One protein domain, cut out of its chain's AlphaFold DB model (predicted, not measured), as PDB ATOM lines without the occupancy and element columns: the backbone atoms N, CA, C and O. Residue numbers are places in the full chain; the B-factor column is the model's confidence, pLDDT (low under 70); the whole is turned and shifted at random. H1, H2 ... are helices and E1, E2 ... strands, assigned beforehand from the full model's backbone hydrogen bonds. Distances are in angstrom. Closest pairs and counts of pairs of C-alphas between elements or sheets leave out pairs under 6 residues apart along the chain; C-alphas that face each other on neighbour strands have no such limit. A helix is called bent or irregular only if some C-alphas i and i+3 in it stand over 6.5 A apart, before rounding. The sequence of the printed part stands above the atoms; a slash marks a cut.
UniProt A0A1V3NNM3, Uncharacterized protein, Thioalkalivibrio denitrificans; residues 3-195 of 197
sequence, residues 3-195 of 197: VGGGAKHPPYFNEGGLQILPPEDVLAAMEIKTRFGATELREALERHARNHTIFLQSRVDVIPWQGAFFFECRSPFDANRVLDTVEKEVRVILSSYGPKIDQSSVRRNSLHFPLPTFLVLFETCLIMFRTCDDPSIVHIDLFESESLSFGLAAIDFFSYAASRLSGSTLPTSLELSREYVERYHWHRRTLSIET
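Overview. This is residues 3 to 195 of the 197 residues of an uncharacterized protein of Thioalkalivibrio denitrificans (UniProt A0A1V3NNM3). A twisted sheet of six strands makes the core, with H1 and H2 covering one face and H3, with the shorter H4, covering the other. A small hairpin of E1 and E2 lies well away from this body at one end of its longest axis, and a second small hairpin, E5 and E6, lies near the last residues of H1. The printed part has 193 residues, with four named helices and ten named strands in the order E1 E2 E3 H1 E4 H2 E5 E6 E7 E8 E9 H3 H4 E10. The large sheet is mixed, in the order E3 E4 E7 E8 E9 E10, and the class is mixed, helices and strands. The whole is compact, with a radius of gyration of the C-alphas of 16.6 A and spans of 46 by 37 by 33 A.

Along the chain. E1 is residues 13 to 15, 6.6 A long, beginning at C-alpha 13 at (-104.194, -67.850, 154.511), and E2 is residues 18 to 20, 7.0 A. E3, residues 26 to 35, is 25.9 A long, and H1, residues 38 to 57, is 28.3 A. E4 is residues 65 to 72, 22.8 A, and H2 residues 79 to 97, 26.2 A. E5, residues 100 to 102, and E6, residues 110 to 112, measure 6.4 A and 6.3 A. E7 is residues 118 to 121, 9.8 A; E8 residues 125 to 131, 19.8 A; E9 residues 137 to 144, 22.5 A. H3, residues 146 to 166, is 32.0 A long from C-alpha 146 at (-70.989, -68.482, 133.282), and is irregular: C-alphas 147 and 150 are 7.2 A apart. H4 is residues 174 to 183, 13.7 A. E10, residues 188 to 194, is 19.7 A long and ends at C-alpha 194 at (-69.271, -46.268, 152.000).

Arrangement. Edge strand E3 is parallel to E4, with N 29 and O 65 at 2.8 A, and E4 is parallel to E7, with N 68 and O 118 at 2.9 A. E7, E8 and E9 form a meander, each strand the antiparallel neighbour of the one before, with N 127 and O 119 at 2.8 A and N 130 and O 139 at 2.8 A. E10, the other edge strand, is antiparallel to E9, with N 140 and O 191 at 2.8 A. E3, H1 and E4 form a strand-helix-strand unit, two parallel neighbour strands with a helix between, and its crossover is right-handed. H1 is over E3 and E4 at a height over the sheet of 9.5 A; its closest C-alpha pair with E3 is Glu 31 and Ala 44, 5.7 A. H2, on the same face, is over E9 at a height of 6.5 A. H1 and H2 touch, closest at the C-alphas of Arg 42 and Glu 89, 5.8 A, at a steep tilt of 40 degrees, the same way. On the opposite face H3 runs along the strands at a height of 8.6 A; its closest C-alpha pair with E8 is Leu 126 and Ser 149, 5.1 A. H3 and H4 form a helical hairpin: residues 152 to 156 of H3 alone touch H4, closest at the C-alphas of Asp 156 and Leu 174, 6.1 A, at a shallow tilt of 31 degrees, opposite ways. The hairpin E1 and E2 has N 18 and O 15 at 2.9 A; the hairpin E5 and E6 has N 100 and O 112 at 2.8 A. In H1, H2 and H4 every O i to N i+4 pair is within hydrogen-bond range; in H3, 15 of 17 are.

Size, cuts and confidence. The two C-alphas farthest apart, Glu 15 and His 185, are 47.5 A apart. The printed part has no cut and no long link. Its mean pLDDT is 81.5; 34 residues are under 70: residues 6 to 8, 75, 101 to 110 and 167 to 186.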
ATOM      1  N   VAL A   3     -90.507 -69.491 150.171       84.44
ATOM      2  CA  VAL A   3     -90.403 -70.918 150.483       84.44
ATOM      3  C   VAL A   3     -90.727 -71.094 151.960       84.44
ATOM      4  O   VAL A   3     -90.002 -70.573 152.805       84.44
ATOM      5  N   GLY A   4     -91.823 -71.791 152.261       83.12
ATOM      6  CA  GLY A   4     -92.209 -72.151 153.627       83.12
ATOM      7  C   GLY A   4     -91.552 -73.453 154.084       83.12
ATOM      8  O   GLY A   4     -91.275 -74.331 153.266       83.12
ATOM      9  N   GLY A   5     -91.301 -73.577 155.386       75.81
ATOM     10  CA  GLY A   5     -90.818 -74.806 156.012       75.81
ATOM     11  C   GLY A   5     -91.928 -75.826 156.254       75.81
ATOM     12  O   GLY A   5     -91.647 -77.023 156.287       75.81
ATOM     13  N   GLY A   6     -93.178 -75.370 156.396       67.00
ATOM     14  CA  GLY A   6     -94.377 -76.208 156.453       67.00
ATOM     15  C   GLY A   6     -94.508 -77.073 157.709       67.00
ATOM     16  O   GLY A   6     -95.427 -77.883 157.792       67.00
ATOM     17  N   ALA A   7     -93.600 -76.930 158.677       60.62
ATOM     18  CA  ALA A   7     -93.492 -77.831 159.823       60.62
ATOM     19  C   ALA A   7     -93.875 -77.180 161.157       60.62
ATOM     20  O   ALA A   7     -94.220 -77.898 162.094       60.62
ATOM     21  N   LYS A   8     -93.796 -75.846 161.273       68.50
ATOM     22  CA  LYS A   8     -93.968 -75.162 162.567       68.50
ATOM     23  C   LYS A   8     -95.312 -74.463 162.701       68.50
ATOM     24  O   LYS A   8     -95.933 -74.564 163.755       68.50
ATOM     25  N   HIS A   9     -95.774 -73.796 161.644       72.12
ATOM     26  CA  HIS A   9     -97.018 -73.031 161.678       72.12
ATOM     27  C   HIS A   9     -97.802 -73.196 160.372       72.12
ATOM     28  O   HIS A   9     -97.204 -73.151 159.297       72.12
ATOM     29  N   PRO A  10     -99.135 -73.376 160.427       81.19
ATOM     30  CA  PRO A  10     -99.949 -73.322 159.221       81.19
ATOM     31  C   PRO A  10     -99.924 -71.900 158.623       81.19
ATOM     32  O   PRO A  10     -99.780 -70.926 159.370       81.19
ATOM     33  N   PRO A  11    -100.112 -71.749 157.298       86.38
ATOM     34  CA  PRO A  11    -100.308 -70.440 156.684       86.38
ATOM     35  C   PRO A  11    -101.473 -69.688 157.345       86.38
ATOM     36  O   PRO A  11    -102.508 -70.288 157.638       86.38
ATOM     37  N   TYR A  12    -101.349 -68.368 157.505       89.12
ATOM     38  CA  TYR A  12    -102.468 -67.509 157.915       89.12
ATOM     39  C   TYR A  12    -103.604 -67.520 156.888       89.12
ATOM     40  O   TYR A  12    -104.764 -67.308 157.233       89.12
ATOM     41  N   PHE A  13    -103.260 -67.759 155.622       91.19
ATOM     42  CA  PHE A  13    -104.194 -67.850 154.511       91.19
ATOM     43  C   PHE A  13    -103.629 -68.768 153.423       91.19
ATOM     44  O   PHE A  13    -102.429 -68.717 153.142       91.19
ATOM     45  N   ASN A  14    -104.483 -69.584 152.806       88.94
ATOM     46  CA  ASN A  14    -104.132 -70.435 151.669       88.94
ATOM     47  C   ASN A  14    -105.373 -70.705 150.807       88.94
ATOM     48  O   ASN A  14    -106.159 -71.600 151.114       88.94
ATOM     49  N   GLU A  15    -105.548 -69.936 149.737       91.25
ATOM     50  CA  GLU A  15    -106.675 -70.088 148.815       91.25
ATOM     51  C   GLU A  15    -106.267 -69.675 147.397       91.25
ATOM     52  O   GLU A  15    -105.519 -68.718 147.205       91.25
ATOM     53  N   GLY A  16    -106.738 -70.410 146.384       85.50
ATOM     54  CA  GLY A  16    -106.528 -70.042 144.978       85.50
ATOM     55  C   GLY A  16    -105.059 -69.990 144.536       85.50
ATOM     56  O   GLY A  16    -104.725 -69.250 143.615       85.50
ATOM     57  N   GLY A  17    -104.169 -70.735 145.200       82.75
ATOM     58  CA  GLY A  17    -102.724 -70.693 144.947       82.75
ATOM     59  C   GLY A  17    -102.006 -69.489 145.571       82.75
ATOM     60  O   GLY A  17    -100.802 -69.335 145.373       82.75
ATOM     61  N   LEU A  18    -102.712 -68.656 146.342       86.00
ATOM     62  CA  LEU A  18    -102.140 -67.574 147.135       86.00
ATOM     63  C   LEU A  18    -101.982 -68.023 148.586       86.00
ATOM     64  O   LEU A  18    -102.910 -68.562 149.186       86.00
ATOM     65  N   GLN A  19    -100.807 -67.763 149.155       88.69
ATOM     66  CA  GLN A  19    -100.487 -68.102 150.537       88.69
ATOM     67  C   GLN A  19     -99.943 -66.890 151.287       88.69
ATOM     68  O   GLN A  19     -99.131 -66.134 150.753       88.69
ATOM     69  N   ILE A  20    -100.367 -66.741 152.542       89.25
ATOM     70  CA  ILE A  20     -99.783 -65.802 153.502       89.25
ATOM     71  C   ILE A  20     -99.154 -66.639 154.605       89.25
ATOM     72  O   ILE A  20     -99.857 -67.312 155.359       89.25
ATOM     73  N   LEU A  21     -97.826 -66.616 154.674       88.44
ATOM     74  CA  LEU A  21     -97.069 -67.386 155.651       88.44
ATOM     75  C   LEU A  21     -96.720 -66.522 156.870       88.44
ATOM     76  O   LEU A  21     -96.376 -65.348 156.693       88.44
ATOM     77  N   PRO A  22     -96.762 -67.090 158.086       88.62
ATOM     78  CA  PRO A  22     -96.104 -66.482 159.231       88.62
ATOM     79  C   PRO A  22     -94.600 -66.296 158.951       88.62
ATOM     80  O   PRO A  22     -93.974 -67.219 158.418       88.62
ATOM     81  N   PRO A  23     -93.998 -65.144 159.303       87.75
ATOM     82  CA  PRO A  23     -92.567 -64.880 159.116       87.75
ATOM     83  C   PRO A  23     -91.651 -65.987 159.655       87.75
ATOM     84  O   PRO A  23     -90.637 -66.303 159.038       87.75
ATOM     85  N   GLU A  24     -92.024 -66.603 160.774       84.69
ATOM     86  CA  GLU A  24     -91.301 -67.680 161.450       84.69
ATOM     87  C   GLU A  24     -91.284 -69.024 160.699       84.69
ATOM     88  O   GLU A  24     -90.422 -69.861 160.979       84.69
ATOM     89  N   ASP A  25     -92.190 -69.235 159.737       87.00
ATOM     90  CA  ASP A  25     -92.209 -70.434 158.884       87.00
ATOM     91  C   ASP A  25     -91.536 -70.195 157.521       87.00
ATOM     92  O   ASP A  25     -91.389 -71.123 156.726       87.00
ATOM     93  N   VAL A  26     -91.076 -68.973 157.231       88.12
ATOM     94  CA  VAL A  26     -90.371 -68.671 155.978       88.12
ATOM     95  C   VAL A  26     -88.925 -69.174 156.049       88.12
ATOM     96  O   VAL A  26     -88.142 -68.759 156.898       88.12
ATOM     97  N   LEU A  27     -88.540 -70.042 155.111       88.12
ATOM     98  CA  LEU A  27     -87.160 -70.500 154.922       88.12
ATOM     99  C   LEU A  27     -86.382 -69.610 153.956       88.12
ATOM    100  O   LEU A  27     -85.203 -69.343 154.178       88.12
ATOM    101  N   ALA A  28     -87.031 -69.161 152.881       89.88
ATOM    102  CA  ALA A  28     -86.392 -68.314 151.886       89.88
ATOM    103  C   ALA A  28     -87.348 -67.344 151.197       89.88
ATOM    104  O   ALA A  28     -88.538 -67.620 151.031       89.88
ATOM    105  N   ALA A  29     -86.786 -66.233 150.728       91.25
ATOM    106  CA  ALA A  29     -87.432 -65.270 149.853       91.25
ATOM    107  C   ALA A  29     -86.605 -65.087 148.573       91.25
ATOM    108  O   ALA A  29     -85.449 -64.671 148.610       91.25
ATOM    109  N   MET A  30     -87.214 -65.391 147.432       93.38
ATOM    110  CA  MET A  30     -86.598 -65.322 146.110       93.38
ATOM    111  C   MET A  30     -87.315 -64.290 145.247       93.38
ATOM    112  O   MET A  30     -88.500 -64.460 144.948       93.38
ATOM    113  N   GLU A  31     -86.623 -63.253 144.800       95.06
ATOM    114  CA  GLU A  31     -87.133 -62.374 143.749       95.06
ATOM    115  C   GLU A  31     -86.653 -62.879 142.395       95.06
ATOM    116  O   GLU A  31     -85.465 -63.083 142.184       95.06
ATOM    117  N   ILE A  32     -87.583 -63.110 141.473       93.50
ATOM    118  CA  ILE A  32     -87.276 -63.659 140.153       93.50
ATOM    119  C   ILE A  32     -87.760 -62.662 139.110       93.50
ATOM    120  O   ILE A  32     -88.928 -62.263 139.105       93.50
ATOM    121  N   LYS A  33     -86.850 -62.242 138.237       94.62
ATOM    122  CA  LYS A  33     -87.089 -61.281 137.165       94.62
ATOM    123  C   LYS A  33     -86.577 -61.858 135.853       94.62
ATOM    124  O   LYS A  33     -85.554 -62.532 135.804       94.62
ATOM    125  N   THR A  34     -87.280 -61.580 134.761       92.81
ATOM    126  CA  THR A  34     -86.846 -62.043 133.438       92.81
ATOM    127  C   THR A  34     -85.581 -61.323 132.994       92.81
ATOM    128  O   THR A  34     -84.672 -61.965 132.492       92.81
ATOM    129  N   ARG A  35     -85.498 -60.005 133.203       92.88
ATOM    130  CA  ARG A  35     -84.427 -59.157 132.668       92.88
ATOM    131  C   ARG A  35     -83.703 -58.406 133.760       92.88
ATOM    132  O   ARG A  35     -84.339 -57.876 134.667       92.88
ATOM    133  N   PHE A  36     -82.390 -58.314 133.615       94.00
ATOM    134  CA  PHE A  36     -81.569 -57.421 134.408       94.00
ATOM    135  C   PHE A  36     -81.601 -55.996 133.852       94.00
ATOM    136  O   PHE A  36     -81.344 -55.749 132.669       94.00
ATOM    137  N   GLY A  37     -81.880 -55.056 134.741       93.62
ATOM    138  CA  GLY A  37     -81.925 -53.630 134.478       93.62
ATOM    139  C   GLY A  37     -82.017 -52.872 135.796       93.62
ATOM    140  O   GLY A  37     -82.342 -53.454 136.829       93.62
ATOM    141  N   ALA A  38     -81.708 -51.575 135.775       95.00
ATOM    142  CA  ALA A  38     -81.715 -50.753 136.986       95.00
ATOM    143  C   ALA A  38     -83.092 -50.757 137.677       95.00
ATOM    144  O   ALA A  38     -83.173 -50.881 138.896       95.00
ATOM    145  N   THR A  39     -84.174 -50.682 136.899       95.44
ATOM    146  CA  THR A  39     -85.547 -50.700 137.419       95.44
ATOM    147  C   THR A  39     -85.891 -52.050 138.042       95.44
ATOM    148  O   THR A  39     -86.333 -52.106 139.186       95.44
ATOM    149  N   GLU A  40     -85.645 -53.149 137.328       96.12
ATOM    150  CA  GLU A  40     -85.944 -54.499 137.804       96.12
ATOM    151  C   GLU A  40     -85.100 -54.871 139.027       96.12
ATOM    152  O   GLU A  40     -85.608 -55.521 139.946       96.12
ATOM    153  N   LEU A  41     -83.839 -54.429 139.056       96.56
ATOM    154  CA  LEU A  41     -82.948 -54.586 140.197       96.56
ATOM    155  C   LEU A  41     -83.455 -53.805 141.406       96.56
ATOM    156  O   LEU A  41     -83.581 -54.390 142.479       96.56
ATOM    157  N   ARG A  42     -83.804 -52.524 141.237       96.75
ATOM    158  CA  ARG A  42     -84.371 -51.706 142.316       96.75
ATOM    159  C   ARG A  42     -85.602 -52.363 142.919       96.75
ATOM    160  O   ARG A  42     -85.667 -52.534 144.129       96.75
ATOM    161  N   GLU A  43     -86.551 -52.782 142.086       96.38
ATOM    162  CA  GLU A  43     -87.769 -53.441 142.561       96.38
ATOM    163  C   GLU A  43     -87.474 -54.717 143.358       96.38
ATOM    164  O   GLU A  43     -88.123 -54.971 144.376       96.38
ATOM    165  N   ALA A  44     -86.519 -55.531 142.897       95.69
ATOM    166  CA  ALA A  44     -86.111 -56.742 143.599       95.69
ATOM    167  C   ALA A  44     -85.471 -56.405 144.955       95.69
ATOM    168  O   ALA A  44     -85.886 -56.942 145.983       95.69
ATOM    169  N   LEU A  45     -84.517 -55.469 144.984       95.56
ATOM    170  CA  LEU A  45     -83.851 -55.051 146.216       95.56
ATOM    171  C   LEU A  45     -84.823 -54.405 147.212       95.56
ATOM    172  O   LEU A  45     -84.763 -54.700 148.401       95.56
ATOM    173  N   GLU A  46     -85.771 -53.586 146.754       95.50
ATOM    174  CA  GLU A  46     -86.798 -53.003 147.622       95.50
ATOM    175  C   GLU A  46     -87.706 -54.073 148.241       95.50
ATOM    176  O   GLU A  46     -88.087 -53.970 149.408       95.50
ATOM    177  N   ARG A  47     -88.069 -55.116 147.482       93.25
ATOM    178  CA  ARG A  47     -88.839 -56.247 148.022       93.25
ATOM    179  C   ARG A  47     -88.044 -57.000 149.080       93.25
ATOM    180  O   ARG A  47     -88.597 -57.280 150.143       93.25
ATOM    181  N   HIS A  48     -86.759 -57.252 148.835       92.31
ATOM    182  CA  HIS A  48     -85.863 -57.826 149.839       92.31
ATOM    183  C   HIS A  48     -85.788 -56.954 151.092       92.31
ATOM    184  O   HIS A  48     -86.034 -57.453 152.187       92.31
ATOM    185  N   ALA A  49     -85.572 -55.648 150.948       92.06
ATOM    186  CA  ALA A  49     -85.490 -54.710 152.063       92.06
ATOM    187  C   ALA A  49     -86.780 -54.648 152.904       92.06
ATOM    188  O   ALA A  49     -86.737 -54.615 154.142       92.06
ATOM    189  N   ARG A  50     -87.950 -54.689 152.251       91.31
ATOM    190  CA  ARG A  50     -89.250 -54.770 152.935       91.31
ATOM    191  C   ARG A  50     -89.422 -56.092 153.675       91.31
ATOM    192  O   ARG A  50     -89.743 -56.070 154.861       91.31
ATOM    193  N   ASN A  51     -89.149 -57.222 153.021       89.38
ATOM    194  CA  ASN A  51     -89.229 -58.544 153.651       89.38
ATOM    195  C   ASN A  51     -88.274 -58.639 154.847       89.38
ATOM    196  O   ASN A  51     -88.666 -59.057 155.930       89.38
ATOM    197  N   HIS A  52     -87.044 -58.155 154.681       87.38
ATOM    198  CA  HIS A  52     -86.039 -58.067 155.731       87.38
ATOM    199  C   HIS A  52     -86.537 -57.276 156.948       87.38
ATOM    200  O   HIS A  52     -86.386 -57.714 158.087       87.38
ATOM    201  N   THR A  53     -87.201 -56.142 156.712       87.06
ATOM    202  CA  THR A  53     -87.816 -55.343 157.780       87.06
ATOM    203  C   THR A  53     -88.896 -56.121 158.528       87.06
ATOM    204  O   THR A  53     -88.910 -56.091 159.756       87.06
ATOM    205  N   ILE A  54     -89.762 -56.837 157.808       88.19
ATOM    206  CA  ILE A  54     -90.815 -57.670 158.404       88.19
ATOM    207  C   ILE A  54     -90.198 -58.773 159.271       88.19
ATOM    208  O   ILE A  54     -90.632 -58.967 160.404       88.19
ATOM    209  N   PHE A  55     -89.160 -59.460 158.784       85.88
ATOM    210  CA  PHE A  55     -88.489 -60.523 159.539       85.88
ATOM    211  C   PHE A  55     -87.880 -60.003 160.846       85.88
ATOM    212  O   PHE A  55     -88.137 -60.575 161.903       85.88
ATOM    213  N   LEU A  56     -87.165 -58.874 160.799       83.12
ATOM    214  CA  LEU A  56     -86.597 -58.249 161.999       83.12
ATOM    215  C   LEU A  56     -87.677 -57.812 163.000       83.12
ATOM    216  O   LEU A  56     -87.534 -58.016 164.203       83.12
ATOM    217  N   GLN A  57     -88.782 -57.234 162.522       84.81
ATOM    218  CA  GLN A  57     -89.894 -56.817 163.386       84.81
ATOM    219  C   GLN A  57     -90.619 -58.002 164.031       84.81
ATOM    220  O   GLN A  57     -91.104 -57.888 165.157       84.81
ATOM    221  N   SER A  58     -90.662 -59.137 163.336       82.88
ATOM    222  CA  SER A  58     -91.347 -60.354 163.783       82.88
ATOM    223  C   SER A  58     -90.513 -61.195 164.752       82.88
ATOM    224  O   SER A  58     -90.994 -62.218 165.225       82.88
ATOM    225  N   ARG A  59     -89.282 -60.763 165.077       74.88
ATOM    226  CA  ARG A  59     -88.370 -61.431 166.024       74.88
ATOM    227  C   ARG A  59     -88.118 -62.900 165.676       74.88
ATOM    228  O   ARG A  59     -88.064 -63.753 166.559       74.88
ATOM    229  N   VAL A  60     -87.994 -63.196 164.383       76.75
ATOM    230  CA  VAL A  60     -87.636 -64.543 163.931       76.75
ATOM    231  C   VAL A  60     -86.228 -64.889 164.421       76.75
ATOM    232  O   VAL A  60     -85.331 -64.052 164.368       76.75
ATOM    233  N   ASP A  61     -86.012 -66.130 164.865       70.38
ATOM    234  CA  ASP A  61     -84.715 -66.553 165.426       70.38
ATOM    235  C   ASP A  61     -83.545 -66.388 164.443       70.38
ATOM    236  O   ASP A  61     -82.398 -66.205 164.850       70.38
ATOM    237  N   VAL A  62     -83.824 -66.529 163.144       74.88
ATOM    238  CA  VAL A  62     -82.849 -66.396 162.058       74.88
ATOM    239  C   VAL A  62     -83.554 -65.804 160.848       74.88
ATOM    240  O   VAL A  62     -84.641 -66.253 160.485       74.88
ATOM    241  N   ILE A  63     -82.910 -64.831 160.206       80.06
ATOM    242  CA  ILE A  63     -83.416 -64.226 158.974       80.06
ATOM    243  C   ILE A  63     -83.433 -65.286 157.857       80.06
ATOM    244  O   ILE A  63     -82.415 -65.962 157.661       80.06
ATOM    245  N   PRO A  64     -84.553 -65.439 157.127       86.00
ATOM    246  CA  PRO A  64     -84.656 -66.352 155.992       86.00
ATOM    247  C   PRO A  64     -83.593 -66.084 154.926       86.00
ATOM    248  O   PRO A  64     -83.155 -64.946 154.754       86.00
ATOM    249  N   TRP A  65     -83.227 -67.115 154.166       88.94
ATOM    250  CA  TRP A  65     -82.326 -66.974 153.022       88.94
ATOM    251  C   TRP A  65     -82.940 -66.057 151.957       88.94
ATOM    252  O   TRP A  65     -84.143 -66.130 151.698       88.94
ATOM    253  N   GLN A  66     -82.149 -65.188 151.325       90.00
ATOM    254  CA  GLN A  66     -82.681 -64.231 150.353       90.00
ATOM    255  C   GLN A  66     -81.873 -64.227 149.061       90.00
ATOM    256  O   GLN A  66     -80.663 -64.056 149.092       90.00
ATOM    257  N   GLY A  67     -82.529 -64.336 147.911       92.38
ATOM    258  CA  GLY A  67     -81.841 -64.287 146.620       92.38
ATOM    259  C   GLY A  67     -82.642 -63.550 145.566       92.38
ATOM    260  O   GLY A  67     -83.867 -63.654 145.540       92.38
ATOM    261  N   ALA A  68     -81.951 -62.842 144.678       95.50
ATOM    262  CA  ALA A  68     -82.561 -62.234 143.504       95.50
ATOM    263  C   ALA A  68     -81.982 -62.854 142.226       95.50
ATOM    264  O   ALA A  68     -80.770 -62.977 142.081       95.50
ATOM    265  N   PHE A  69     -82.849 -63.241 141.297       94.75
ATOM    266  CA  PHE A  69     -82.504 -64.001 140.103       94.75
ATOM    267  C   PHE A  69     -82.973 -63.275 138.846       94.75
ATOM    268  O   PHE A  69     -84.127 -62.851 138.755       94.75
ATOM    269  N   PHE A  70     -82.083 -63.189 137.862       94.69
ATOM    270  CA  PHE A  70     -82.301 -62.554 136.569       94.69
ATOM    271  C   PHE A  70     -81.909 -63.527 135.455       94.69
ATOM    272  O   PHE A  70     -80.775 -64.006 135.430       94.69
ATOM    273  N   PHE A  71     -82.837 -63.832 134.546       90.06
ATOM    274  CA  PHE A  71     -82.589 -64.791 133.459       90.06
ATOM    275  C   PHE A  71     -81.794 -64.186 132.298       90.06
ATOM    276  O   PHE A  71     -80.862 -64.801 131.796       90.06
ATOM    277  N   GLU A  72     -82.145 -62.974 131.883       86.25
ATOM    278  CA  GLU A  72     -81.543 -62.294 130.741       86.25
ATOM    279  C   GLU A  72     -80.643 -61.147 131.213       86.25
ATOM    280  O   GLU A  72     -81.107 -60.186 131.838       86.25
ATOM    281  N   CYS A  73     -79.365 -61.201 130.834       78.62
ATOM    282  CA  CYS A  73     -78.469 -60.049 130.843       78.62
ATOM    283  C   CYS A  73     -78.329 -59.510 129.411       78.62
ATOM    284  O   CYS A  73     -78.204 -60.285 128.461       78.62
ATOM    285  N   ARG A  74     -78.359 -58.182 129.222       71.56
ATOM    286  CA  ARG A  74     -78.158 -57.593 127.885       71.56
ATOM    287  C   ARG A  74     -76.779 -57.988 127.346       71.56
ATOM    288  O   ARG A  74     -75.787 -57.856 128.055       71.56
ATOM    289  N   SER A  75     -76.742 -58.425 126.088       68.12
ATOM    290  CA  SER A  75     -75.510 -58.710 125.347       68.12
ATOM    291  C   SER A  75     -74.999 -57.443 124.637       68.12
ATOM    292  O   SER A  75     -75.826 -56.689 124.107       68.12
ATOM    293  N   PRO A  76     -73.678 -57.184 124.596       80.38
ATOM    294  CA  PRO A  76     -72.606 -57.955 125.235       80.38
ATOM    295  C   PRO A  76     -72.570 -57.745 126.758       80.38
ATOM    296  O   PRO A  76     -72.877 -56.657 127.247       80.38
ATOM    297  N   PHE A  77     -72.187 -58.791 127.496       86.88
ATOM    298  CA  PHE A  77     -71.954 -58.691 128.935       86.88
ATOM    299  C   PHE A  77     -70.761 -57.772 129.227       86.88
ATOM    300  O   PHE A  77     -69.718 -57.869 128.583       86.88
ATOM    301  N   ASP A  78     -70.926 -56.899 130.219       89.12
ATOM    302  CA  ASP A  78     -69.879 -56.026 130.738       89.12
ATOM    303  C   ASP A  78     -69.974 -55.989 132.266       89.12
ATOM    304  O   ASP A  78     -70.898 -55.401 132.837       89.12
ATOM    305  N   ALA A  79     -69.003 -56.625 132.924       88.94
ATOM    306  CA  ALA A  79     -68.933 -56.712 134.376       88.94
ATOM    307  C   ALA A  79     -68.862 -55.335 135.059       88.94
ATOM    308  O   ALA A  79     -69.440 -55.174 136.132       88.94
ATOM    309  N   ASN A  80     -68.207 -54.338 134.446       90.38
ATOM    310  CA  ASN A  80     -68.140 -52.990 135.017       90.38
ATOM    311  C   ASN A  80     -69.517 -52.338 134.990       90.38
ATOM    312  O   ASN A  80     -69.994 -51.862 136.009       90.38
ATOM    313  N   ARG A  81     -70.216 -52.417 133.855       90.88
ATOM    314  CA  ARG A  81     -71.571 -51.870 133.733       90.88
ATOM    315  C   ARG A  81     -72.561 -52.536 134.692       90.88
ATOM    316  O   ARG A  81     -73.465 -51.870 135.206       90.88
ATOM    317  N   VAL A  82     -72.431 -53.847 134.905       92.69
ATOM    318  CA  VAL A  82     -73.242 -54.573 135.892       92.69
ATOM    319  C   VAL A  82     -72.925 -54.078 137.300       92.69
ATOM    320  O   VAL A  82     -73.859 -53.736 138.020       92.69
ATOM    321  N   LEU A  83     -71.645 -53.964 137.669       93.38
ATOM    322  CA  LEU A  83     -71.235 -53.424 138.966       93.38
ATOM    323  C   LEU A  83     -71.710 -51.986 139.179       93.38
ATOM    324  O   LEU A  83     -72.298 -51.730 140.220       93.38
ATOM    325  N   ASP A  84     -71.566 -51.092 138.201       93.69
ATOM    326  CA  ASP A  84     -72.044 -49.703 138.282       93.69
ATOM    327  C   ASP A  84     -73.562 -49.647 138.517       93.69
ATOM    328  O   ASP A  84     -74.077 -48.840 139.295       93.69
ATOM    329  N   THR A  85     -74.305 -50.530 137.840       95.25
ATOM    330  CA  THR A  85     -75.759 -50.642 138.012       95.25
ATOM    331  C   THR A  85     -76.092 -51.134 139.418       95.25
ATOM    332  O   THR A  85     -76.957 -50.565 140.079       95.25
ATOM    333  N   VAL A  86     -75.399 -52.168 139.894       95.38
ATOM    334  CA  VAL A  86     -75.617 -52.732 141.229       95.38
ATOM    335  C   VAL A  86     -75.230 -51.731 142.308       95.38
ATOM    336  O   VAL A  86     -76.017 -51.520 143.222       95.38
ATOM    337  N   GLU A  87     -74.091 -51.056 142.178       95.12
ATOM    338  CA  GLU A  87     -73.644 -49.993 143.075       95.12
ATOM    339  C   GLU A  87     -74.723 -48.938 143.256       95.12
ATOM    340  O   GLU A  87     -75.141 -48.644 144.378       95.12
ATOM    341  N   LYS A  88     -75.171 -48.365 142.136       95.00
ATOM    342  CA  LYS A  88     -76.131 -47.272 142.132       95.00
ATOM    343  C   LYS A  88     -77.410 -47.669 142.858       95.00
ATOM    344  O   LYS A  88     -77.901 -46.913 143.694       95.00
ATOM    345  N   GLU A  89     -77.940 -48.847 142.550       95.88
ATOM    346  CA  GLU A  89     -79.197 -49.301 143.139       95.88
ATOM    347  C   GLU A  89     -79.026 -49.745 144.597       95.88
ATOM    348  O   GLU A  89     -79.882 -49.453 145.428       95.88
ATOM    349  N   VAL A  90     -77.893 -50.345 144.964       93.94
ATOM    350  CA  VAL A  90     -77.574 -50.668 146.362       93.94
ATOM    351  C   VAL A  90     -77.459 -49.398 147.204       93.94
ATOM    352  O   VAL A  90     -78.020 -49.358 148.296       93.94
ATOM    353  N   ARG A  91     -76.820 -48.329 146.708       92.31
ATOM    354  CA  ARG A  91     -76.762 -47.034 147.413       92.31
ATOM    355  C   ARG A  91     -78.157 -46.468 147.679       92.31
ATOM    356  O   ARG A  91     -78.438 -46.038 148.796       92.31
ATOM    357  N   VAL A  92     -79.057 -46.528 146.693       93.25
ATOM    358  CA  VAL A  92     -80.462 -46.115 146.870       93.25
ATOM    359  C   VAL A  92     -81.123 -46.919 147.991       93.25
ATOM    360  O   VAL A  92     -81.766 -46.345 148.871       93.25
ATOM    361  N   ILE A  93     -80.921 -48.234 148.018       92.94
ATOM    362  CA  ILE A  93     -81.518 -49.114 149.029       92.94
ATOM    363  C   ILE A  93     -80.947 -48.848 150.419       92.94
ATOM    364  O   ILE A  93     -81.712 -48.724 151.374       92.94
ATOM    365  N   LEU A  94     -79.630 -48.698 150.542       89.25
ATOM    366  CA  LEU A  94     -78.984 -48.414 151.821       89.25
ATOM    367  C   LEU A  94     -79.378 -47.033 152.360       89.25
ATOM    368  O   LEU A  94     -79.658 -46.930 153.546       89.25
ATOM    369  N   SER A  95     -79.517 -46.014 151.506       88.69
ATOM    370  CA  SER A  95     -80.020 -44.695 151.930       88.69
ATOM    371  C   SER A  95     -81.491 -44.719 152.373       88.69
ATOM    372  O   SER A  95     -81.878 -43.994 153.284       88.69
ATOM    373  N   SER A  96     -82.319 -45.571 151.756       89.44
ATOM    374  CA  SER A  96     -83.764 -45.613 152.020       89.44
ATOM    375  C   SER A  96     -84.134 -46.498 153.211       89.44
ATOM    376  O   SER A  96     -85.084 -46.204 153.934       89.44
ATOM    377  N   TYR A  97     -83.419 -47.610 153.398       86.62
ATOM    378  CA  TYR A  97     -83.763 -48.629 154.392       86.62
ATOM    379  C   TYR A  97     -82.748 -48.733 155.533       86.62
ATOM    380  O   TYR A  97     -83.141 -49.179 156.616       86.62
ATOM    381  N   GLY A  98     -81.499 -48.310 155.303       81.31
ATOM    382  CA  GLY A  98     -80.391 -48.372 156.257       81.31
ATOM    383  C   GLY A  98     -80.000 -49.797 156.668       81.31
ATOM    384  O   GLY A  98     -80.797 -50.734 156.548       81.31
ATOM    385  N   PRO A  99     -78.780 -50.006 157.186       80.06
ATOM    386  CA  PRO A  99     -78.505 -51.202 157.963       80.06
ATOM    387  C   PRO A  99     -79.327 -51.167 159.262       80.06
ATOM    388  O   PRO A  99     -79.516 -50.116 159.879       80.06
ATOM    389  N   LYS A 100     -79.847 -52.321 159.683       74.19
ATOM    390  CA  LYS A 100     -80.685 -52.459 160.878       74.19
ATOM    391  C   LYS A 100     -79.976 -53.314 161.914       74.19
ATOM    392  O   LYS A 100     -79.398 -54.345 161.589       74.19
ATOM    393  N   ILE A 101     -80.033 -52.885 163.169       67.81
ATOM    394  CA  ILE A 101     -79.497 -53.656 164.291       67.81
ATOM    395  C   ILE A 101     -80.605 -54.574 164.797       67.81
ATOM    396  O   ILE A 101     -81.674 -54.090 165.180       67.81
ATOM    397  N   ASP A 102     -80.348 -55.879 164.825       63.97
ATOM    398  CA  ASP A 102     -81.253 -56.809 165.488       63.97
ATOM    399  C   ASP A 102     -81.117 -56.672 167.014       63.97
ATOM    400  O   ASP A 102     -80.096 -57.006 167.624       63.97
ATOM    401  N   GLN A 103     -82.171 -56.141 167.631       57.00
ATOM    402  CA  GLN A 103     -82.290 -56.003 169.084       57.00
ATOM    403  C   GLN A 103     -82.977 -57.215 169.736       57.00
ATOM    404  O   GLN A 103     -83.133 -57.243 170.957       57.00
ATOM    405  N   SER A 104     -83.433 -58.187 168.939       53.47
ATOM    406  CA  SER A 104     -84.388 -59.212 169.359       53.47
ATOM    407  C   SER A 104     -83.826 -60.630 169.471       53.47
ATOM    408  O   SER A 104     -84.357 -61.396 170.276       53.47
ATOM    409  N   SER A 105     -82.751 -60.988 168.757       48.00
ATOM    410  CA  SER A 105     -82.172 -62.332 168.873       48.00
ATOM    411  C   SER A 105     -81.252 -62.512 170.089       48.00
ATOM    412  O   SER A 105     -80.689 -61.578 170.666       48.00
ATOM    413  N   VAL A 106     -81.051 -63.781 170.459       46.19
ATOM    414  CA  VAL A 106     -80.078 -64.240 171.468       46.19
ATOM    415  C   VAL A 106     -78.645 -63.774 171.129       46.19
ATOM    416  O   VAL A 106     -77.815 -63.629 172.026       46.19
ATOM    417  N   ARG A 107     -78.365 -63.457 169.852       47.47
ATOM    418  CA  ARG A 107     -77.138 -62.803 169.370       47.47
ATOM    419  C   ARG A 107     -77.347 -61.285 169.262       47.47
ATOM    420  O   ARG A 107     -77.386 -60.725 168.167       47.47
ATOM    421  N   ARG A 108     -77.480 -60.628 170.418       47.97
ATOM    422  CA  ARG A 108     -77.618 -59.163 170.518       47.97
ATOM    423  C   ARG A 108     -76.563 -58.447 169.661       47.97
ATOM    424  O   ARG A 108     -75.384 -58.783 169.750       47.97
ATOM    425  N   ASN A 109     -76.991 -57.420 168.924       55.03
ATOM    426  CA  ASN A 109     -76.152 -56.478 168.164       55.03
ATOM    427  C   ASN A 109     -75.555 -57.005 166.848       55.03
ATOM    428  O   ASN A 109     -74.513 -56.515 166.413       55.03
ATOM    429  N   SER A 110     -76.203 -57.965 166.183       64.56
ATOM    430  CA  SER A 110     -75.846 -58.276 164.795       64.56
ATOM    431  C   SER A 110     -76.395 -57.194 163.856       64.56
ATOM    432  O   SER A 110     -77.568 -56.814 163.915       64.56
ATOM    433  N   LEU A 111     -75.505 -56.635 163.032       73.19
ATOM    434  CA  LEU A 111     -75.857 -55.658 162.010       73.19
ATOM    435  C   LEU A 111     -76.350 -56.395 160.770       73.19
ATOM    436  O   LEU A 111     -75.648 -57.250 160.230       73.19
ATOM    437  N   HIS A 112     -77.541 -56.043 160.309       78.12
ATOM    438  CA  HIS A 112     -78.152 -56.658 159.149       78.12
ATOM    439  C   HIS A 112     -78.375 -55.643 158.041       78.12
ATOM    440  O   HIS A 112     -78.948 -54.573 158.247       78.12
ATOM    441  N   PHE A 113     -77.938 -56.006 156.842       83.75
ATOM    442  CA  PHE A 113     -78.126 -55.191 155.656       83.75
ATOM    443  C   PHE A 113     -79.381 -55.653 154.918       83.75
ATOM    444  O   PHE A 113     -79.589 -56.860 154.772       83.75
ATOM    445  N   PRO A 114     -80.207 -54.721 154.414       88.06
ATOM    446  CA  PRO A 114     -81.424 -55.028 153.669       88.06
ATOM    447  C   PRO A 114     -81.109 -55.445 152.219       88.06
ATOM    448  O   PRO A 114     -81.736 -54.971 151.274       88.06
ATOM    449  N   LEU A 115     -80.107 -56.304 152.042       90.00
ATOM    450  CA  LEU A 115     -79.627 -56.807 150.760       90.00
ATOM    451  C   LEU A 115     -79.832 -58.326 150.704       90.00
ATOM    452  O   LEU A 115     -79.761 -58.991 151.742       90.00
ATOM    453  N   PRO A 116     -80.098 -58.896 149.519       90.88
ATOM    454  CA  PRO A 116     -80.170 -60.340 149.374       90.88
ATOM    455  C   PRO A 116     -78.800 -60.977 149.621       90.88
ATOM    456  O   PRO A 116     -77.762 -60.340 149.474       90.88
ATOM    457  N   THR A 117     -78.796 -62.263 149.947       86.50
ATOM    458  CA  THR A 117     -77.591 -63.088 150.060       86.50
ATOM    459  C   THR A 117     -76.841 -63.152 148.724       86.50
ATOM    460  O   THR A 117     -75.619 -63.014 148.699       86.50
ATOM    461  N   PHE A 118     -77.579 -63.298 147.617       89.00
ATOM    462  CA  PHE A 118     -77.026 -63.338 146.262       89.00
ATOM    463  C   PHE A 118     -77.871 -62.550 145.263       89.00
ATOM    464  O   PHE A 118     -79.104 -62.549 145.342       89.00
ATOM    465  N   LEU A 119     -77.205 -61.970 144.261       93.38
ATOM    466  CA  LEU A 119     -77.821 -61.676 142.967       93.38
ATOM    467  C   LEU A 119     -77.259 -62.637 141.923       93.38
ATOM    468  O   LEU A 119     -76.046 -62.776 141.791       93.38
ATOM    469  N   VAL A 120     -78.141 -63.283 141.177       92.38
ATOM    470  CA  VAL A 120     -77.783 -64.282 140.173       92.38
ATOM    471  C   VAL A 120     -78.206 -63.774 138.805       92.38
ATOM    472  O   VAL A 120     -79.395 -63.588 138.549       92.38
ATOM    473  N   LEU A 121     -77.235 -63.591 137.920       92.12
ATOM    474  CA  LEU A 121     -77.443 -63.472 136.482       92.12
ATOM    475  C   LEU A 121     -77.206 -64.867 135.903       92.12
ATOM    476  O   LEU A 121     -76.060 -65.303 135.834       92.12
ATOM    477  N   PHE A 122     -78.295 -65.573 135.583       85.06
ATOM    478  CA  PHE A 122     -78.380 -67.042 135.484       85.06
ATOM    479  C   PHE A 122     -77.192 -67.735 134.802       85.06
ATOM    480  O   PHE A 122     -76.674 -68.709 135.343       85.06
ATOM    481  N   GLU A 123     -76.775 -67.231 133.643       81.56
ATOM    482  CA  GLU A 123     -75.711 -67.812 132.813       81.56
ATOM    483  C   GLU A 123     -74.490 -66.891 132.691       81.56
ATOM    484  O   GLU A 123     -73.737 -66.956 131.722       81.56
ATOM    485  N   THR A 124     -74.321 -65.949 133.617       86.81
ATOM    486  CA  THR A 124     -73.332 -64.883 133.458       86.81
ATOM    487  C   THR A 124     -72.494 -64.689 134.708       86.81
ATOM    488  O   THR A 124     -71.273 -64.869 134.676       86.81
ATOM    489  N   CYS A 125     -73.119 -64.296 135.815       89.12
ATOM    490  CA  CYS A 125     -72.377 -64.021 137.030       89.12
ATOM    491  C   CYS A 125     -73.212 -64.154 138.301       89.12
ATOM    492  O   CYS A 125     -74.444 -64.086 138.316       89.12
ATOM    493  N   LEU A 126     -72.478 -64.315 139.394       90.56
ATOM    494  CA  LEU A 126     -72.978 -64.313 140.754       90.56
ATOM    495  C   LEU A 126     -72.450 -63.061 141.444       90.56
ATOM    496  O   LEU A 126     -71.264 -62.755 141.334       90.56
ATOM    497  N   ILE A 127     -73.303 -62.351 142.169       91.81
ATOM    498  CA  ILE A 127     -72.897 -61.213 142.985       91.81
ATOM    499  C   ILE A 127     -73.192 -61.522 144.445       91.81
ATOM    500  O   ILE A 127     -74.300 -61.939 144.789       91.81
ATOM    501  N   MET A 128     -72.194 -61.289 145.290       89.56
ATOM    502  CA  MET A 128     -72.272 -61.430 146.739       89.56
ATOM    503  C   MET A 128     -72.042 -60.084 147.411       89.56
ATOM    504  O   MET A 128     -71.229 -59.278 146.957       89.56
ATOM    505  N   PHE A 129     -72.715 -59.875 148.538       87.62
ATOM    506  CA  PHE A 129     -72.482 -58.726 149.403       87.62
ATOM    507  C   PHE A 129     -71.711 -59.177 150.635       87.62
ATOM    508  O   PHE A 129     -72.129 -60.104 151.331       87.62
ATOM    509  N   ARG A 130     -70.580 -58.530 150.917       82.38
ATOM    510  CA  ARG A 130     -69.790 -58.780 152.125       82.38
ATOM    511  C   ARG A 130     -69.675 -57.522 152.957       82.38
ATOM    512  O   ARG A 130     -69.332 -56.457 152.459       82.38
ATOM    513  N   THR A 131     -69.888 -57.689 154.246       71.88
ATOM    514  CA  THR A 131     -69.645 -56.670 155.262       71.88
ATOM    515  C   THR A 131     -68.308 -56.982 155.919       71.88
ATOM    516  O   THR A 131     -68.024 -58.150 156.200       71.88
ATOM    517  N   CYS A 132     -67.474 -55.970 156.124       70.06
ATOM    518  CA  CYS A 132     -66.198 -56.116 156.828       70.06
ATOM    519  C   CYS A 132     -66.334 -55.666 158.288       70.06
ATOM    520  O   CYS A 132     -67.430 -55.341 158.744       70.06
ATOM    521  N   ASP A 133     -65.212 -55.646 159.012       70.00
ATOM    522  CA  ASP A 133     -65.150 -55.150 160.393       70.00
ATOM    523  C   ASP A 133     -65.649 -53.699 160.518       70.00
ATOM    524  O   ASP A 133     -66.143 -53.308 161.575       70.00
ATOM    525  N   ASP A 134     -65.551 -52.912 159.438       76.69
ATOM    526  CA  ASP A 134     -66.202 -51.611 159.331       76.69
ATOM    527  C   ASP A 134     -67.657 -51.773 158.843       76.69
ATOM    528  O   ASP A 134     -67.883 -52.077 157.665       76.69
ATOM    529  N   PRO A 135     -68.660 -51.538 159.711       71.62
ATOM    530  CA  PRO A 135     -70.070 -51.637 159.350       71.62
ATOM    531  C   PRO A 135     -70.520 -50.561 158.358       71.62
ATOM    532  O   PRO A 135     -71.626 -50.651 157.833       71.62
ATOM    533  N   SER A 136     -69.699 -49.537 158.118       77.88
ATOM    534  CA  SER A 136     -69.988 -48.508 157.128       77.88
ATOM    535  C   SER A 136     -69.557 -48.891 155.714       77.88
ATOM    536  O   SER A 136     -69.800 -48.135 154.779       77.88
ATOM    537  N   ILE A 137     -68.936 -50.059 155.527       83.25
ATOM    538  CA  ILE A 137     -68.445 -50.501 154.223       83.25
ATOM    539  C   ILE A 137     -69.144 -51.790 153.803       83.25
ATOM    540  O   ILE A 137     -69.084 -52.819 154.481       83.25
ATOM    541  N   VAL A 138     -69.757 -51.750 152.620       87.19
ATOM    542  CA  VAL A 138     -70.280 -52.937 151.939       87.19
ATOM    543  C   VAL A 138     -69.420 -53.214 150.713       87.19
ATOM    544  O   VAL A 138     -69.234 -52.351 149.857       87.19
ATOM    545  N   HIS A 139     -68.904 -54.432 150.609       89.31
ATOM    546  CA  HIS A 139     -68.251 -54.926 149.407       89.31
ATOM    547  C   HIS A 139     -69.259 -55.647 148.522       89.31
ATOM    548  O   HIS A 139     -69.987 -56.529 148.980       89.31
ATOM    549  N   ILE A 140     -69.258 -55.298 147.244       91.75
ATOM    550  CA  ILE A 140     -70.005 -55.958 146.183       91.75
ATOM    551  C   ILE A 140     -68.988 -56.766 145.388       91.75
ATOM    552  O   ILE A 140     -68.118 -56.199 144.727       91.75
ATOM    553  N   ASP A 141     -69.071 -58.086 145.491       89.44
ATOM    554  CA  ASP A 141     -68.195 -59.004 144.776       89.44
ATOM    555  C   ASP A 141     -68.949 -59.628 143.611       89.44
ATOM    556  O   ASP A 141     -69.885 -60.394 143.825       89.44
ATOM    557  N   LEU A 142     -68.534 -59.308 142.389       90.75
ATOM    558  CA  LEU A 142     -69.018 -59.956 141.178       90.75
ATOM    559  C   LEU A 142     -68.066 -61.086 140.796       90.75
ATOM    560  O   LEU A 142     -66.856 -60.882 140.695       90.75
ATOM    561  N   PHE A 143     -68.645 -62.251 140.527       87.69
ATOM    562  CA  PHE A 143     -67.958 -63.443 140.061       87.69
ATOM    563  C   PHE A 143     -68.519 -63.886 138.717       87.69
ATOM    564  O   PHE A 143     -69.630 -64.418 138.624       87.69
ATOM    565  N   GLU A 144     -67.729 -63.670 137.673       86.31
ATOM    566  CA  GLU A 144     -67.991 -64.206 136.339       86.31
ATOM    567  C   GLU A 144     -67.916 -65.739 136.434       86.31
ATOM    568  O   GLU A 144     -66.850 -66.299 136.682       86.31
ATOM    569  N   SER A 145     -69.070 -66.406 136.361       73.31
ATOM    570  CA  SER A 145     -69.200 -67.852 136.629       73.31
ATOM    571  C   SER A 145     -70.005 -68.590 135.560       73.31
ATOM    572  O   SER A 145     -70.350 -69.757 135.753       73.31
ATOM    573  N   GLU A 146     -70.274 -67.923 134.433       74.44
ATOM    574  CA  GLU A 146     -70.989 -68.482 133.282       74.44
ATOM    575  C   GLU A 146     -72.250 -69.250 133.736       74.44
ATOM    576  O   GLU A 146     -73.049 -68.740 134.521       74.44
ATOM    577  N   SER A 147     -72.426 -70.502 133.308       71.81
ATOM    578  CA  SER A 147     -73.596 -71.334 133.618       71.81
ATOM    579  C   SER A 147     -73.674 -71.851 135.064       71.81
ATOM    580  O   SER A 147     -74.607 -72.582 135.397       71.81
ATOM    581  N   LEU A 148     -72.703 -71.548 135.935       79.56
ATOM    582  CA  LEU A 148     -72.644 -72.091 137.301       79.56
ATOM    583  C   LEU A 148     -73.295 -71.186 138.355       79.56
ATOM    584  O   LEU A 148     -73.545 -71.650 139.469       79.56
ATOM    585  N   SER A 149     -73.613 -69.929 138.026       84.75
ATOM    586  CA  SER A 149     -74.107 -68.941 138.997       84.75
ATOM    587  C   SER A 149     -75.354 -69.420 139.750       84.75
ATOM    588  O   SER A 149     -75.420 -69.329 140.977       84.75
ATOM    589  N   PHE A 150     -76.327 -69.991 139.031       85.94
ATOM    590  CA  PHE A 150     -77.537 -70.547 139.640       85.94
ATOM    591  C   PHE A 150     -77.244 -71.750 140.543       85.94
ATOM    592  O   PHE A 150     -77.790 -71.840 141.642       85.94
ATOM    593  N   GLY A 151     -76.374 -72.663 140.100       84.88
ATOM    594  CA  GLY A 151     -76.048 -73.880 140.845       84.88
ATOM    595  C   GLY A 151     -75.464 -73.579 142.223       84.88
ATOM    596  O   GLY A 151     -75.837 -74.218 143.202       84.88
ATOM    597  N   LEU A 152     -74.619 -72.554 142.322       83.12
ATOM    598  CA  LEU A 152     -74.032 -72.117 143.592       83.12
ATOM    599  C   LEU A 152     -75.079 -71.536 144.534       83.12
ATOM    600  O   LEU A 152     -75.147 -71.932 145.692       83.12
ATOM    601  N   ALA A 153     -75.928 -70.638 144.028       85.88
ATOM    602  CA  ALA A 153     -77.011 -70.068 144.820       85.88
ATOM    603  C   ALA A 153     -77.994 -71.153 145.292       85.88
ATOM    604  O   ALA A 153     -78.484 -71.096 146.417       85.88
ATOM    605  N   ALA A 154     -78.250 -72.170 144.461       86.69
ATOM    606  CA  ALA A 154     -79.088 -73.307 144.818       86.69
ATOM    607  C   ALA A 154     -78.441 -74.186 145.901       86.69
ATOM    608  O   ALA A 154     -79.105 -74.513 146.882       86.69
ATOM    609  N   ILE A 155     -77.157 -74.538 145.760       84.88
ATOM    610  CA  ILE A 155     -76.398 -75.270 146.790       84.88
ATOM    611  C   ILE A 155     -76.435 -74.508 148.111       84.88
ATOM    612  O   ILE A 155     -76.643 -75.117 149.165       84.88
ATOM    613  N   ASP A 156     -76.284 -73.184 148.049       84.25
ATOM    614  CA  ASP A 156     -76.328 -72.353 149.236       84.25
ATOM    615  C   ASP A 156     -77.698 -72.399 149.923       84.25
ATOM    616  O   ASP A 156     -77.826 -72.740 151.102       84.25
ATOM    617  N   PHE A 157     -78.750 -72.159 149.143       86.50
ATOM    618  CA  PHE A 157     -80.119 -72.229 149.623       86.50
ATOM    619  C   PHE A 157     -80.456 -73.600 150.233       86.50
ATOM    620  O   PHE A 157     -80.999 -73.664 151.337       86.50
ATOM    621  N   PHE A 158     -80.132 -74.706 149.556       85.75
ATOM    622  CA  PHE A 158     -80.464 -76.044 150.054       85.75
ATOM    623  C   PHE A 158     -79.699 -76.402 151.324       85.75
ATOM    624  O   PHE A 158     -80.263 -77.035 152.216       85.75
ATOM    625  N   SER A 159     -78.449 -75.964 151.449       81.56
ATOM    626  CA  SER A 159     -77.667 -76.181 152.666       81.56
ATOM    627  C   SER A 159     -78.215 -75.352 153.831       81.56
ATOM    628  O   SER A 159     -78.365 -75.870 154.940       81.56
ATOM    629  N   TYR A 160     -78.606 -74.096 153.574       82.88
ATOM    630  CA  TYR A 160     -79.336 -73.280 154.543       82.88
ATOM    631  C   TYR A 160     -80.630 -73.981 154.978       82.88
ATOM    632  O   TYR A 160     -80.837 -74.203 156.172       82.88
ATOM    633  N   ALA A 161     -81.476 -74.399 154.032       84.25
ATOM    634  CA  ALA A 161     -82.746 -75.060 154.321       84.25
ATOM    635  C   ALA A 161     -82.548 -76.359 155.121       84.25
ATOM    636  O   ALA A 161     -83.238 -76.579 156.118       84.25
ATOM    637  N   ALA A 162     -81.560 -77.181 154.750       81.69
ATOM    638  CA  ALA A 162     -81.208 -78.400 155.472       81.69
ATOM    639  C   ALA A 162     -80.816 -78.106 156.927       81.69
ATOM    640  O   ALA A 162     -81.336 -78.758 157.834       81.69
ATOM    641  N   SER A 163     -79.983 -77.085 157.171       78.44
ATOM    642  CA  SER A 163     -79.588 -76.685 158.531       78.44
ATOM    643  C   SER A 163     -80.785 -76.289 159.407       78.44
ATOM    644  O   SER A 163     -80.814 -76.578 160.604       78.44
ATOM    645  N   ARG A 164     -81.816 -75.680 158.803       78.19
ATOM    646  CA  ARG A 164     -83.013 -75.197 159.507       78.19
ATOM    647  C   ARG A 164     -84.046 -76.290 159.754       78.19
ATOM    648  O   ARG A 164     -84.704 -76.261 160.791       78.19
ATOM    649  N   LEU A 165     -84.188 -77.231 158.822       78.88
ATOM    650  CA  LEU A 165     -85.179 -78.306 158.902       78.88
ATOM    651  C   LEU A 165     -84.683 -79.518 159.698       78.88
ATOM    652  O   LEU A 165     -85.466 -80.139 160.408       78.88
ATOM    653  N   SER A 166     -83.397 -79.862 159.593       73.12
ATOM    654  CA  SER A 166     -82.845 -81.076 160.217       73.12
ATOM    655  C   SER A 166     -82.122 -80.822 161.545       73.12
ATOM    656  O   SER A 166     -81.725 -81.772 162.214       73.12
ATOM    657  N   GLY A 167     -81.914 -79.554 161.923       61.06
ATOM    658  CA  GLY A 167     -81.070 -79.187 163.065       61.06
ATOM    659  C   GLY A 167     -79.586 -79.521 162.864       61.06
ATOM    660  O   GLY A 167     -78.806 -79.417 163.808       61.06
ATOM    661  N   SER A 168     -79.181 -79.931 161.655       57.06
ATOM    662  CA  SER A 168     -77.789 -80.235 161.341       57.06
ATOM    663  C   SER A 168     -76.945 -78.963 161.368       57.06
ATOM    664  O   SER A 168     -77.259 -77.995 160.674       57.06
ATOM    665  N   THR A 169     -75.817 -78.990 162.071       53.50
ATOM    666  CA  THR A 169     -74.776 -77.952 162.021       53.50
ATOM    667  C   THR A 169     -73.874 -78.127 160.798       53.50
ATOM    668  O   THR A 169     -72.650 -78.065 160.908       53.50
ATOM    669  N   LEU A 170     -74.459 -78.414 159.630       52.66
ATOM    670  CA  LEU A 170     -73.709 -78.272 158.387       52.66
ATOM    671  C   LEU A 170     -73.262 -76.803 158.305       52.66
ATOM    672  O   LEU A 170     -74.067 -75.932 158.660       52.66
ATOM    673  N   PRO A 171     -72.008 -76.514 157.905       51.69
ATOM    674  CA  PRO A 171     -71.574 -75.141 157.706       51.69
ATOM    675  C   PRO A 171     -72.624 -74.442 156.850       51.69
ATOM    676  O   PRO A 171     -73.043 -74.990 155.826       51.69
ATOM    677  N   THR A 172     -73.088 -73.266 157.282       52.91
ATOM    678  CA  THR A 172     -73.896 -72.414 156.414       52.91
ATOM    679  C   THR A 172     -73.054 -72.184 155.173       52.91
ATOM    680  O   THR A 172     -72.017 -71.526 155.221       52.91
ATOM    681  N   SER A 173     -73.479 -72.807 154.089       52.28
ATOM    682  CA  SER A 173     -72.858 -72.917 152.771       52.28
ATOM    683  C   SER A 173     -72.373 -71.621 152.150       52.28
ATOM    684  O   SER A 173     -71.778 -71.675 151.087       52.28
ATOM    685  N   LEU A 174     -72.595 -70.472 152.772       53.19
ATOM    686  CA  LEU A 174     -72.053 -69.203 152.332       53.19
ATOM    687  C   LEU A 174     -70.526 -69.236 152.462       53.19
ATOM    688  O   LEU A 174     -69.834 -68.715 151.597       53.19
ATOM    689  N   GLU A 175     -70.002 -69.942 153.473       58.19
ATOM    690  CA  GLU A 175     -68.576 -70.258 153.602       58.19
ATOM    691  C   GLU A 175     -68.103 -71.229 152.518       58.19
ATOM    692  O   GLU A 175     -67.063 -70.989 151.921       58.19
ATOM    693  N   LEU A 176     -68.879 -72.274 152.205       56.44
ATOM    694  CA  LEU A 176     -68.532 -73.238 151.154       56.44
ATOM    695  C   LEU A 176     -68.604 -72.598 149.767       56.44
ATOM    696  O   LEU A 176     -67.643 -72.650 149.023       56.44
ATOM    697  N   SER A 177     -69.700 -71.939 149.417       61.09
ATOM    698  CA  SER A 177     -69.877 -71.205 148.165       61.09
ATOM    699  C   SER A 177     -68.779 -70.165 148.003       61.09
ATOM    700  O   SER A 177     -68.203 -70.068 146.928       61.09
ATOM    701  N   ARG A 178     -68.417 -69.450 149.078       63.16
ATOM    702  CA  ARG A 178     -67.286 -68.522 149.077       63.16
ATOM    703  C   ARG A 178     -65.946 -69.230 148.903       63.16
ATOM    704  O   ARG A 178     -65.160 -68.773 148.087       63.16
ATOM    705  N   GLU A 179     -65.683 -70.326 149.612       64.88
ATOM    706  CA  GLU A 179     -64.455 -71.114 149.458       64.88
ATOM    707  C   GLU A 179     -64.343 -71.653 148.030       64.88
ATOM    708  O   GLU A 179     -63.294 -71.526 147.414       64.88
ATOM    709  N   TYR A 180     -65.424 -72.190 147.466       65.06
ATOM    710  CA  TYR A 180     -65.494 -72.634 146.077       65.06
ATOM    711  C   TYR A 180     -65.185 -71.461 145.138       65.06
ATOM    712  O   TYR A 180     -64.236 -71.519 144.361       65.06
ATOM    713  N   VAL A 181     -65.913 -70.356 145.257       65.75
ATOM    714  CA  VAL A 181     -65.709 -69.153 144.443       65.75
ATOM    715  C   VAL A 181     -64.263 -68.621 144.535       65.75
ATOM    716  O   VAL A 181     -63.662 -68.283 143.516       65.75
ATOM    717  N   GLU A 182     -63.682 -68.564 145.737       65.00
ATOM    718  CA  GLU A 182     -62.314 -68.084 145.977       65.00
ATOM    719  C   GLU A 182     -61.251 -69.085 145.478       65.00
ATOM    720  O   GLU A 182     -60.193 -68.672 145.002       65.00
ATOM    721  N   ARG A 183     -61.536 -70.393 145.521       63.69
ATOM    722  CA  ARG A 183     -60.629 -71.482 145.116       63.69
ATOM    723  C   ARG A 183     -60.572 -71.707 143.607       63.69
ATOM    724  O   ARG A 183     -59.538 -72.145 143.110       63.69
ATOM    725  N   TYR A 184     -61.646 -71.413 142.877       59.66
ATOM    726  CA  TYR A 184     -61.713 -71.624 141.424       59.66
ATOM    727  C   TYR A 184     -61.253 -70.418 140.588       59.66
ATOM    728  O   TYR A 184     -61.425 -70.428 139.371       59.66
ATOM    729  N   HIS A 185     -60.610 -69.414 141.207       53.09
ATOM    730  CA  HIS A 185     -59.985 -68.269 140.524       53.09
ATOM    731  C   HIS A 185     -60.890 -67.583 139.489       53.09
ATOM    732  O   HIS A 185     -60.436 -67.187 138.415       53.09
ATOM    733  N   TRP A 186     -62.176 -67.426 139.799       67.00
ATOM    734  CA  TRP A 186     -63.062 -66.654 138.935       67.00
ATOM    735  C   TRP A 186     -62.620 -65.200 138.890       67.00
ATOM    736  O   TRP A 186     -62.050 -64.689 139.860       67.00
ATOM    737  N   HIS A 187     -62.859 -64.541 137.754       71.25
ATOM    738  CA  HIS A 187     -62.591 -63.117 137.598       71.25
ATOM    739  C   HIS A 187     -63.469 -62.345 138.582       71.25
ATOM    740  O   HIS A 187     -64.613 -61.988 138.307       71.25
ATOM    741  N   ARG A 188     -62.917 -62.156 139.780       82.38
ATOM    742  CA  ARG A 188     -63.527 -61.435 140.876       82.38
ATOM    743  C   ARG A 188     -63.280 -59.962 140.654       82.38
ATOM    744  O   ARG A 188     -62.136 -59.522 140.535       82.38
ATOM    745  N   ARG A 189     -64.358 -59.194 140.685       81.62
ATOM    746  CA  ARG A 189     -64.292 -57.741 140.788       81.62
ATOM    747  C   ARG A 189     -64.981 -57.327 142.070       81.62
ATOM    748  O   ARG A 189     -66.110 -57.739 142.322       81.62
ATOM    749  N   THR A 190     -64.284 -56.531 142.869       85.19
ATOM    750  CA  THR A 190     -64.785 -56.035 144.149       85.19
ATOM    751  C   THR A 190     -64.940 -54.533 144.074       85.19
ATOM    752  O   THR A 190     -64.002 -53.825 143.707       85.19
ATOM    753  N   LEU A 191     -66.106 -54.058 144.480       85.56
ATOM    754  CA  LEU A 191     -66.397 -52.650 144.669       85.56
ATOM    755  C   LEU A 191     -66.747 -52.418 146.137       85.56
ATOM    756  O   LEU A 191     -67.575 -53.135 146.692       85.56
ATOM    757  N   SER A 192     -66.126 -51.423 146.758       87.81
ATOM    758  CA  SER A 192     -66.417 -51.027 148.137       87.81
ATOM    759  C   SER A 192     -67.266 -49.765 148.122       87.81
ATOM    760  O   SER A 192     -66.876 -48.778 147.499       87.81
ATOM    761  N   ILE A 193     -68.395 -49.779 148.821       85.12
ATOM    762  CA  ILE A 193     -69.232 -48.596 148.997       85.12
ATOM    763  C   ILE A 193     -69.251 -48.180 150.462       85.12
ATOM    764  O   ILE A 193     -69.485 -49.004 151.345       85.12
ATOM    765  N   GLU A 194     -69.023 -46.893 150.703       83.25
ATOM    766  CA  GLU A 194     -69.271 -46.268 152.000       83.25
ATOM    767  C   GLU A 194     -70.772 -46.000 152.146       83.25
ATOM    768  O   GLU A 194     -71.407 -45.427 151.251       83.25
ATOM    769  N   THR A 195     -71.342 -46.433 153.265       73.25
ATOM    770  CA  THR A 195     -72.687 -46.069 153.700       73.25
ATOM    771  C   THR A 195     -72.606 -44.740 154.436       73.25
ATOM    772  O   THR A 195     -71.821 -44.607 155.375       73.25
TER     773      THR A 195